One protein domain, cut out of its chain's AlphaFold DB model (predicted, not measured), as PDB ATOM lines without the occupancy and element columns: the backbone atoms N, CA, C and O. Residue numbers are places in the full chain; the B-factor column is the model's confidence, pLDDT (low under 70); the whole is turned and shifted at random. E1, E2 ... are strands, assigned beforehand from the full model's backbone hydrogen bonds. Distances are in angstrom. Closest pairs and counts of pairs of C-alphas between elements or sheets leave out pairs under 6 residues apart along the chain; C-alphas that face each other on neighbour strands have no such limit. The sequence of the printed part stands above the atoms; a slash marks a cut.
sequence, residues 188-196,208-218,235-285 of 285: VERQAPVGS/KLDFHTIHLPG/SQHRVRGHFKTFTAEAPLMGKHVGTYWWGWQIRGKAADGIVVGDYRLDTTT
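AT A GLANCE: This is residues 188 to 196, 208 to 218 and 235 to 285 of the 285 residues of an uncharacterized protein of Rhodococcus fascians (UniProt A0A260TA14). The printed part is a long, flat, bent ribbon of strands: E3 with E4 and E5 with E6 make a two-stranded band that turns sharply halfway, with the hairpin E4 and E5 and its loop of residues 247 to 257 towards one end of the longest axis. Towards the other end the ribbon widens into a loose, strongly twisted sheet, where E7 bends back and runs beside E2, with the short E1 at its edge, and the last residues trail off to Thr 285. The printed part has 71 residues and no named helix, with seven named strands, E1 to E7 in that order along the chain, and its class is all strand. The larger sheet has the order E1, E2, E7, E3, E6 and is mixed, while the smaller one, E4 and E5, is antiparallel. The whole is extended, with a radius of gyration of the C-alphas of 18.1 A, and the C-alphas span 55 by 35 by 13 A.

IN THESE COORDINATES: E1 is residues 188 to 190, 6.3 A from first to last C-alpha, and begins at C-alpha 188 at (-82.000, 26.184, 116.728). After a cut, E2 is residues 209 to 215, 18.9 A long. After a second cut, E3 is residues 235 to 239, 11.7 A long, and begins at C-alpha 235 at (-65.223, 26.507, 114.596). E4 is residues 242 to 246, 13.0 A, and E5 is residues 258 to 262, 12.4 A. E6 is residues 265 to 267, 6.3 A. E7, the longest strand with 12 residues, is residues 269 to 280, 26.1 A from first to last C-alpha, and ends at C-alpha 280 at (-85.836, 24.572, 106.209).

HOW THE PARTS SIT: In the larger sheet the edge strands are E1 and E6. E1 and E2 are antiparallel neighbours at 149 degrees; the C-alphas of Val 188 and Ile 214, which face each other, are 4.9 A apart, but no backbone N and O across this pair are within hydrogen-bond range. E2 and E7 are parallel at 25 degrees, with N 212 and O 276 at 3.0 A and N 210 and O 274 at 3.1 A, within hydrogen-bond range. E7 bends by 110 degrees at residue 272, and its pairing is staggered: residues 269 to 274 pair with E3 and residues 274 to 280 with E2. E7 and E3 are parallel at 49 degrees, with N 236 and O 273 at 2.8 A. E3 and E6 are antiparallel at 157 degrees, with N 237 and O 267 at 2.8 A. E6 and E7 meet only through their link. E3 runs on into E4 across a break of 2 residues, at 86 degrees, and E5 runs on into E6 across a break of 2 residues, at 78 degrees. E4 and E5 form a hairpin, antiparallel at 149 degrees, with N 262 and O 242 at 2.8 A and N 246 and O 258 at 2.9 A. Among the pairs that are apart are E1 and E7, E2 and E4, and E5 and E7.

THE WHOLE: The two C-alphas farthest apart, those of Glu 249 and Thr 285, are 57.9 A apart, and Thr 285 is the chain's last residue. Residues 197 to 207 are not printed, and C-alphas 196 and 208 are 10.4 A apart across that cut; residues 219 to 234 are not printed either, and C-alphas 218 and 235 are 30.5 A apart. Of the links that are printed whole, E4 to E5, with 11 residues, is long, while E3 to E4, E5 to E6 and E6 to E7 are tight. The mean pLDDT of the printed part is 71.0, and 32 residues are under 70: residues 188 to 196, 208 to 218, 272 to 273, 275 and 277 to 285.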
ATOM      1  N   VAL A 188     -83.197  26.653 117.433       51.34
ATOM      2  CA  VAL A 188     -82.000  26.184 116.728       51.34
ATOM      3  C   VAL A 188     -81.694  24.796 117.266       51.34
ATOM      4  O   VAL A 188     -81.174  24.670 118.376       51.34
ATOM      5  N   GLU A 189     -82.020  23.750 116.509       54.81
ATOM      6  CA  GLU A 189     -81.606  22.396 116.869       54.81
ATOM      7  C   GLU A 189     -80.221  22.120 116.279       54.81
ATOM      8  O   GLU A 189     -79.981  22.229 115.071       54.81
ATOM      9  N   ARG A 190     -79.275  21.763 117.151       48.59
ATOM     10  CA  ARG A 190     -77.965  21.284 116.723       48.59
ATOM     11  C   ARG A 190     -78.118  19.831 116.295       48.59
ATOM     12  O   ARG A 190     -78.139  18.941 117.143       48.59
ATOM     13  N   GLN A 191     -78.181  19.583 114.991       52.31
ATOM     14  CA  GLN A 191     -78.091  18.211 114.510       52.31
ATOM     15  C   GLN A 191     -76.681  17.688 114.785       52.31
ATOM     16  O   GLN A 191     -75.682  18.348 114.488       52.31
ATOM     17  N   ALA A 192     -76.600  16.499 115.388       52.12
ATOM     18  CA  ALA A 192     -75.328  15.810 115.527       52.12
ATOM     19  C   ALA A 192     -74.682  15.697 114.134       52.12
ATOM     20  O   ALA A 192     -75.401  15.418 113.168       52.12
ATOM     21  N   PRO A 193     -73.358  15.915 114.011       51.22
ATOM     22  CA  PRO A 193     -72.673  15.817 112.731       51.22
ATOM     23  C   PRO A 193     -73.055  14.488 112.100       51.22
ATOM     24  O   PRO A 193     -72.923  13.450 112.758       51.22
ATOM     25  N   VAL A 194     -73.583  14.536 110.869       50.69
ATOM     26  CA  VAL A 194     -74.039  13.349 110.145       50.69
ATOM     27  C   VAL A 194     -72.894  12.357 110.204       50.69
ATOM     28  O   VAL A 194     -71.837  12.569 109.606       50.69
ATOM     29  N   GLY A 195     -73.067  11.322 111.024       46.69
ATOM     30  CA  GLY A 195     -72.055  10.309 111.204       46.69
ATOM     31  C   GLY A 195     -71.882   9.660 109.850       46.69
ATOM     32  O   GLY A 195     -72.699   8.827 109.465       46.69
ATOM     33  N   SER A 196     -70.840  10.046 109.111       42.31
ATOM     34  CA  SER A 196     -70.385   9.245 107.991       42.31
ATOM     35  C   SER A 196     -70.113   7.880 108.621       42.31
ATOM     36  O   SER A 196     -69.164   7.725 109.398       42.31
ATOM     37  N   LYS A 208     -64.696  18.412 111.138       60.38
ATOM     38  CA  LYS A 208     -66.080  18.079 111.484       60.38
ATOM     39  C   LYS A 208     -66.995  19.172 110.936       60.38
ATOM     40  O   LYS A 208     -66.766  20.357 111.181       60.38
ATOM     41  N   LEU A 209     -67.988  18.753 110.163       51.44
ATOM     42  CA  LEU A 209     -69.011  19.622 109.606       51.44
ATOM     43  C   LEU A 209     -70.215  19.572 110.544       51.44
ATOM     44  O   LEU A 209     -70.891  18.545 110.629       51.44
ATOM     45  N   ASP A 210     -70.429  20.663 111.271       54.34
ATOM     46  CA  ASP A 210     -71.558  20.817 112.183       54.34
ATOM     47  C   ASP A 210     -72.624  21.663 111.476       54.34
ATOM     48  O   ASP A 210     -72.388  22.819 111.114       54.34
ATOM     49  N   PHE A 211     -73.808  21.095 111.275       53.81
ATOM     50  CA  PHE A 211     -74.925  21.795 110.646       53.81
ATOM     51  C   PHE A 211     -75.886  22.321 111.706       53.81
ATOM     52  O   PHE A 211     -76.212  21.623 112.667       53.81
ATOM     53  N   HIS A 212     -76.354  23.550 111.515       52.16
ATOM     54  CA  HIS A 212     -77.437  24.118 112.314       52.16
ATOM     55  C   HIS A 212     -78.628  24.315 111.386       52.16
ATOM     56  O   HIS A 212     -78.544  25.099 110.438       52.16
ATOM     57  N   THR A 213     -79.711  23.586 111.649       51.09
ATOM     58  CA  THR A 213     -80.974  23.780 110.935       51.09
ATOM     59  C   THR A 213     -81.878  24.612 111.824       51.09
ATOM     60  O   THR A 213     -82.143  24.258 112.972       51.09
ATOM     61  N   ILE A 214     -82.302  25.757 111.304       53.72
ATOM     62  CA  ILE A 214     -83.245  26.627 111.992       53.72
ATOM     63  C   ILE A 214     -84.649  26.177 111.593       53.72
ATOM     64  O   ILE A 214     -85.028  26.328 110.430       53.72
ATOM     65  N   HIS A 215     -85.396  25.625 112.549       46.25
ATOM     66  CA  HIS A 215     -86.792  25.254 112.342       46.25
ATOM     67  C   HIS A 215     -87.678  26.472 112.604       46.25
ATOM     68  O   HIS A 215     -87.622  27.091 113.669       46.25
ATOM     69  N   LEU A 216     -88.483  26.839 111.610       45.62
ATOM     70  CA  LEU A 216     -89.543  27.826 111.780       45.62
ATOM     71  C   LEU A 216     -90.810  27.075 112.217       45.62
ATOM     72  O   LEU A 216     -91.166  26.090 111.570       45.62
ATOM     73  N   PRO A 217     -91.474  27.477 113.311       44.84
ATOM     74  CA  PRO A 217     -92.543  26.676 113.894       44.84
ATOM     75  C   PRO A 217     -93.789  26.634 113.000       44.84
ATOM     76  O   PRO A 217     -94.407  27.662 112.727       44.84
ATOM     77  N   GLY A 218     -94.216  25.421 112.645       40.31
ATOM     78  CA  GLY A 218     -95.629  25.053 112.699       40.31
ATOM     79  C   GLY A 218     -95.979  24.746 114.160       40.31
ATOM     80  O   GLY A 218     -95.215  24.079 114.848       40.31
ATOM     81  N   SER A 235     -65.002  26.933 115.982       75.88
ATOM     82  CA  SER A 235     -65.223  26.507 114.596       75.88
ATOM     83  C   SER A 235     -65.573  27.689 113.682       75.88
ATOM     84  O   SER A 235     -66.126  28.706 114.122       75.88
ATOM     85  N   GLN A 236     -65.261  27.560 112.393       81.75
ATOM     86  CA  GLN A 236     -65.537  28.583 111.392       81.75
ATOM     87  C   GLN A 236     -67.047  28.815 111.239       81.75
ATOM     88  O   GLN A 236     -67.770  27.901 110.858       81.75
ATOM     89  N   HIS A 237     -67.528  30.031 111.488       80.44
ATOM     90  CA  HIS A 237     -68.947  30.386 111.387       80.44
ATOM     91  C   HIS A 237     -69.143  31.832 110.909       80.44
ATOM     92  O   HIS A 237     -68.245  32.675 111.010       80.44
ATOM     93  N   ARG A 238     -70.334  32.131 110.375       80.75
ATOM     94  CA  ARG A 238     -70.731  33.490 109.969       80.75
ATOM     95  C   ARG A 238     -71.351  34.227 111.154       80.75
ATOM     96  O   ARG A 238     -72.328  33.759 111.732       80.75
ATOM     97  N   VAL A 239     -70.811  35.395 111.485       81.06
ATOM     98  CA  VAL A 239     -71.335  36.287 112.528       81.06
ATOM     99  C   VAL A 239     -72.148  37.402 111.881       81.06
ATOM    100  O   VAL A 239     -71.754  37.948 110.847       81.06
ATOM    101  N   ARG A 240     -73.286  37.743 112.497       79.62
ATOM    102  CA  ARG A 240     -74.165  38.830 112.046       79.62
ATOM    103  C   ARG A 240     -73.455  40.184 112.131       79.62
ATOM    104  O   ARG A 240     -72.601  40.406 112.995       79.62
ATOM    105  N   GLY A 241     -73.833  41.086 111.230       84.31
ATOM    106  CA  GLY A 241     -73.409  42.479 111.321       84.31
ATOM    107  C   GLY A 241     -73.936  43.122 112.604       84.31
ATOM    108  O   GLY A 241     -75.000  42.748 113.099       84.31
ATOM    109  N   HIS A 242     -73.165  44.043 113.169       89.00
ATOM    110  CA  HIS A 242     -73.515  44.741 114.403       89.00
ATOM    111  C   HIS A 242     -72.917  46.145 114.413       89.00
ATOM    112  O   HIS A 242     -71.951  46.437 113.704       89.00
ATOM    113  N   PHE A 243     -73.479  47.011 115.249       90.94
ATOM    114  CA  PHE A 243     -72.878  48.303 115.536       90.94
ATOM    115  C   PHE A 243     -71.750  48.147 116.549       90.94
ATOM    116  O   PHE A 243     -71.892  47.439 117.547       90.94
ATOM    117  N   LYS A 244     -70.632  48.822 116.291       92.00
ATOM    118  CA  LYS A 244     -69.507  48.896 117.216       92.00
ATOM    119  C   LYS A 244     -69.167  50.352 117.500       92.00
ATOM    120  O   LYS A 244     -68.968  51.139 116.575       92.00
ATOM    121  N   THR A 245     -69.092  50.674 118.785       92.00
ATOM    122  CA  THR A 245     -68.773  52.012 119.282       92.00
ATOM    123  C   THR A 245     -67.297  52.092 119.644       92.00
ATOM    124  O   THR A 245     -66.784  51.232 120.361       92.00
ATOM    125  N   PHE A 246     -66.624  53.127 119.150       94.81
ATOM    126  CA  PHE A 246     -65.235  53.450 119.465       94.81
ATOM    127  C   PHE A 246     -65.202  54.755 120.240       94.81
ATOM    128  O   PHE A 246     -65.789  55.748 119.806       94.81
ATOM    129  N   THR A 247     -64.536  54.735 121.388       95.31
ATOM    130  CA  THR A 247     -64.405  55.882 122.288       95.31
ATOM    131  C   THR A 247     -63.103  56.627 122.010       95.31
ATOM    132  O   THR A 247     -62.236  56.132 121.292       95.31
ATOM    133  N   ALA A 248     -62.943  57.819 122.590       94.88
ATOM    134  CA  ALA A 248     -61.684  58.562 122.508       94.88
ATOM    135  C   ALA A 248     -60.499  57.796 123.129       94.88
ATOM    136  O   ALA A 248     -59.367  57.957 122.687       94.88
ATOM    137  N   GLU A 249     -60.771  56.928 124.106       94.38
ATOM    138  CA  GLU A 249     -59.778  56.069 124.764       94.38
ATOM    139  C   GLU A 249     -59.395  54.846 123.913       94.38
ATOM    140  O   GLU A 249     -58.273  54.354 123.997       94.38
ATOM    141  N   ALA A 250     -60.311  54.369 123.062       93.88
ATOM    142  CA  ALA A 250     -60.100  53.238 122.161       93.88
ATOM    143  C   ALA A 250     -60.613  53.551 120.740       93.88
ATOM    144  O   ALA A 250     -61.601  52.956 120.287       93.88
ATOM    145  N   PRO A 251     -59.969  54.489 120.021       95.31
ATOM    146  CA  PRO A 251     -60.434  54.925 118.713       95.31
ATOM    147  C   PRO A 251     -60.157  53.869 117.638       95.31
ATOM    148  O   PRO A 251     -59.123  53.192 117.627       95.31
ATOM    149  N   LEU A 252     -61.061  53.758 116.665       92.31
ATOM    150  CA  LEU A 252     -60.865  52.905 115.499       92.31
ATOM    151  C   LEU A 252     -59.650  53.400 114.704       92.31
ATOM    152  O   LEU A 252     -59.563  54.576 114.341       92.31
ATOM    153  N   MET A 253     -58.707  52.490 114.441       92.75
ATOM    154  CA  MET A 253     -57.436  52.787 113.762       92.75
ATOM    155  C   MET A 253     -56.652  53.945 114.411       92.75
ATOM    156  O   MET A 253     -55.922  54.666 113.735       92.75
ATOM    157  N   GLY A 254     -56.825  54.154 115.720       93.44
ATOM    158  CA  GLY A 254     -56.111  55.195 116.455       93.44
ATOM    159  C   GLY A 254     -56.678  56.611 116.295       93.44
ATOM    160  O   GLY A 254     -56.141  57.525 116.909       93.44
ATOM    161  N   LYS A 255     -57.722  56.828 115.476       94.75
ATOM    162  CA  LYS A 255     -58.210  58.187 115.154       94.75
ATOM    163  C   LYS A 255     -59.727  58.362 115.164       94.75
ATOM    164  O   LYS A 255     -60.205  59.447 115.477       94.75
ATOM    165  N   HIS A 256     -60.491  57.342 114.792       93.75
ATOM    166  CA  HIS A 256     -61.918  57.501 114.525       93.75
ATOM    167  C   HIS A 256     -62.765  57.117 115.744       93.75
ATOM    168  O   HIS A 256     -62.740  55.974 116.198       93.75
ATOM    169  N   VAL A 257     -63.532  58.079 116.254       95.81
ATOM    170  CA  VAL A 257     -64.461  57.925 117.386       95.81
ATOM    171  C   VAL A 257     -65.890  57.924 116.846       95.81
ATOM    172  O   VAL A 257     -66.183  58.630 115.882       95.81
ATOM    173  N   GLY A 258     -66.765  57.105 117.420       92.81
ATOM    174  CA  GLY A 258     -68.172  57.008 117.025       92.81
ATOM    175  C   GLY A 258     -68.667  55.573 116.858       92.81
ATOM    176  O   GLY A 258     -67.934  54.607 117.084       92.81
ATOM    177  N   THR A 259     -69.931  55.444 116.465       93.75
ATOM    178  CA  THR A 259     -70.599  54.159 116.240       93.75
ATOM    179  C   THR A 259     -70.640  53.861 114.751       93.75
ATOM    180  O   THR A 259     -71.229  54.624 113.989       93.75
ATOM    181  N   TYR A 260     -70.052  52.740 114.335       89.56
ATOM    182  CA  TYR A 260     -70.081  52.322 112.934       89.56
ATOM    183  C   TYR A 260     -70.682  50.930 112.787       89.56
ATOM    184  O   TYR A 260     -70.636  50.100 113.698       89.56
ATOM    185  N   TRP A 261     -71.250  50.683 111.612       89.44
ATOM    186  CA  TRP A 261     -71.768  49.382 111.227       89.44
ATOM    187  C   TRP A 261     -70.627  48.467 110.779       89.44
ATOM    188  O   TRP A 261     -69.920  48.769 109.817       89.44
ATOM    189  N   TRP A 262     -70.466  47.330 111.451       86.75
ATOM    190  CA  TRP A 262     -69.624  46.236 110.983       86.75
ATOM    191  C   TRP A 262     -70.478  45.245 110.208       86.75
ATOM    192  O   TRP A 262     -71.428  44.680 110.748       86.75
ATOM    193  N   GLY A 263     -70.108  45.014 108.948       88.88
ATOM    194  CA  GLY A 263     -70.729  43.987 108.119       88.88
ATOM    195  C   GLY A 263     -70.572  42.584 108.708       88.88
ATOM    196  O   GLY A 263     -69.813  42.354 109.652       88.88
ATOM    197  N   TRP A 264     -71.297  41.627 108.133       87.38
ATOM    198  CA  TRP A 264     -71.143  40.221 108.498       87.38
ATOM    199  C   TRP A 264     -69.706  39.753 108.220       87.38
ATOM    200  O   TRP A 264     -69.068  40.182 107.258       87.38
ATOM    201  N   GLN A 265     -69.179  38.884 109.081       85.75
ATOM    202  CA  GLN A 265     -67.811  38.373 108.972       85.75
ATOM    203  C   GLN A 265     -67.770  36.875 109.245       85.75
ATOM    204  O   GLN A 265     -68.598  36.341 109.983       85.75
ATOM    205  N   ILE A 266     -66.774  36.201 108.676       85.88
ATOM    206  CA  ILE A 266     -66.447  34.818 109.021       85.88
ATOM    207  C   ILE A 266     -65.446  34.850 110.181       85.88
ATOM    208  O   ILE A 266     -64.407  35.503 110.081       85.88
ATOM    209  N   ARG A 267     -65.759  34.165 111.283       80.38
ATOM    210  CA  ARG A 267     -64.873  34.003 112.448       80.38
ATOM    211  C   ARG A 267     -64.586  32.529 112.700       80.38
ATOM    212  O   ARG A 267     -65.334  31.681 112.235       80.38
ATOM    213  N   GLY A 268     -63.529  32.239 113.456       83.81
ATOM    214  CA  GLY A 268     -63.076  30.873 113.738       83.81
ATOM    215  C   GLY A 268     -62.146  30.312 112.658       83.81
ATOM    216  O   GLY A 268     -61.887  30.964 111.643       83.81
ATOM    217  N   LYS A 269     -61.611  29.111 112.887       76.75
ATOM    218  CA  LYS A 269     -60.710  28.427 111.945       76.75
ATOM    219  C   LYS A 269     -61.404  27.214 111.344       76.75
ATOM    220  O   LYS A 269     -62.003  26.427 112.064       76.75
ATOM    221  N   ALA A 270     -61.246  27.017 110.035       75.56
ATOM    222  CA  ALA A 270     -61.804  25.854 109.340       75.56
ATOM    223  C   ALA A 270     -61.241  24.521 109.873       75.56
ATOM    224  O   ALA A 270     -61.940  23.513 109.898       75.56
ATOM    225  N   ALA A 271     -59.984  24.529 110.338       72.50
ATOM    226  CA  ALA A 271     -59.337  23.370 110.954       72.50
ATOM    227  C   ALA A 271     -60.058  22.888 112.227       72.50
ATOM    228  O   ALA A 271     -60.052  21.692 112.513       72.50
ATOM    229  N   ASP A 272     -60.723  23.803 112.935       69.38
ATOM    230  CA  ASP A 272     -61.462  23.531 114.170       69.38
ATOM    231  C   ASP A 272     -62.943  23.183 113.891       69.38
ATOM    232  O   ASP A 272     -63.757  23.091 114.811       69.38
ATOM    233  N   GLY A 273     -63.306  22.981 112.618       69.81
ATOM    234  CA  GLY A 273     -64.659  22.672 112.149       69.81
ATOM    235  C   GLY A 273     -65.283  23.816 111.349       69.81
ATOM    236  O   GLY A 273     -64.852  24.966 111.438       69.81
ATOM    237  N   ILE A 274     -66.311  23.498 110.563       73.56
ATOM    238  CA  ILE A 274     -67.087  24.477 109.789       73.56
ATOM    239  C   ILE A 274     -68.549  24.359 110.208       73.56
ATOM    240  O   ILE A 274     -69.110  23.264 110.215       73.56
ATOM    241  N   VAL A 275     -69.149  25.497 110.546       67.88
ATOM    242  CA  VAL A 275     -70.566  25.623 110.863       67.88
ATOM    243  C   VAL A 275     -71.301  26.169 109.648       67.88
ATOM    244  O   VAL A 275     -71.100  27.322 109.253       67.88
ATOM    245  N   VAL A 276     -72.169  25.341 109.070       70.69
ATOM    246  CA  VAL A 276     -73.059  25.726 107.969       70.69
ATOM    247  C   VAL A 276     -74.475  25.858 108.525       70.69
ATOM    248  O   VAL A 276     -74.967  24.959 109.206       70.69
ATOM    249  N   GLY A 277     -75.096  27.016 108.297       61.31
ATOM    250  CA  GLY A 277     -76.480  27.276 108.681       61.31
ATOM    251  C   GLY A 277     -77.385  27.174 107.462       61.31
ATOM    252  O   GLY A 277     -77.193  27.950 106.526       61.31
ATOM    253  N   ASP A 278     -78.355  26.265 107.509       56.19
ATOM    254  CA  ASP A 278     -79.385  26.088 106.484       56.19
ATOM    255  C   ASP A 278     -80.774  26.373 107.077       56.19
ATOM    256  O   ASP A 278     -81.038  26.137 108.260       56.19
ATOM    257  N   TYR A 279     -81.669  26.905 106.245       50.09
ATOM    258  CA  TYR A 279     -83.061  27.167 106.608       50.09
ATOM    259  C   TYR A 279     -83.950  26.127 105.938       50.09
ATOM    260  O   TYR A 279     -83.882  25.944 104.722       50.09
ATOM    261  N   ARG A 280     -84.809  25.475 106.723       48.81
ATOM    262  CA  ARG A 280     -85.836  24.572 106.209       48.81
ATOM    263  C   ARG A 280     -87.207  25.176 106.489       48.81
ATOM    264  O   ARG A 280     -87.508  25.535 107.622       48.81
ATOM    265  N   LEU A 281     -88.017  25.300 105.440       46.38
ATOM    266  CA  LEU A 281     -89.417  25.692 105.550       46.38
ATOM    267  C   LEU A 281     -90.255  24.418 105.600       46.38
ATOM    268  O   LEU A 281     -90.330  23.696 104.605       46.38
ATOM    269  N   ASP A 282     -90.869  24.139 106.743       49.81
ATOM    270  CA  ASP A 282     -91.827  23.045 106.841       49.81
ATOM    271  C   ASP A 282     -93.173  23.541 106.296       49.81
ATOM    272  O   ASP A 282     -93.766  24.497 106.792       49.81
ATOM    273  N   THR A 283     -93.611  22.947 105.186       39.06
ATOM    274  CA  THR A 283     -94.887  23.271 104.540       39.06
ATOM    275  C   THR A 283     -95.958  22.361 105.121       39.06
ATOM    276  O   THR A 283     -95.991  21.167 104.829       39.06
ATOM    277  N   THR A 284     -96.826  22.911 105.965       44.47
ATOM    278  CA  THR A 284     -98.017  22.205 106.447       44.47
ATOM    279  C   THR A 284     -98.997  22.061 105.282       44.47
ATOM    280  O   THR A 284     -99.359  23.062 104.664       44.47
ATOM    281  N   THR A 285     -99.359  20.823 104.941       38.16
ATOM    282  CA  THR A 285    -100.402  20.493 103.949       38.16
ATOM    283  C   THR A 285    -101.739  20.324 104.650       38.16
ATOM    284  O   THR A 285    -101.717  19.805 105.790       38.16
TER     285      THR A 285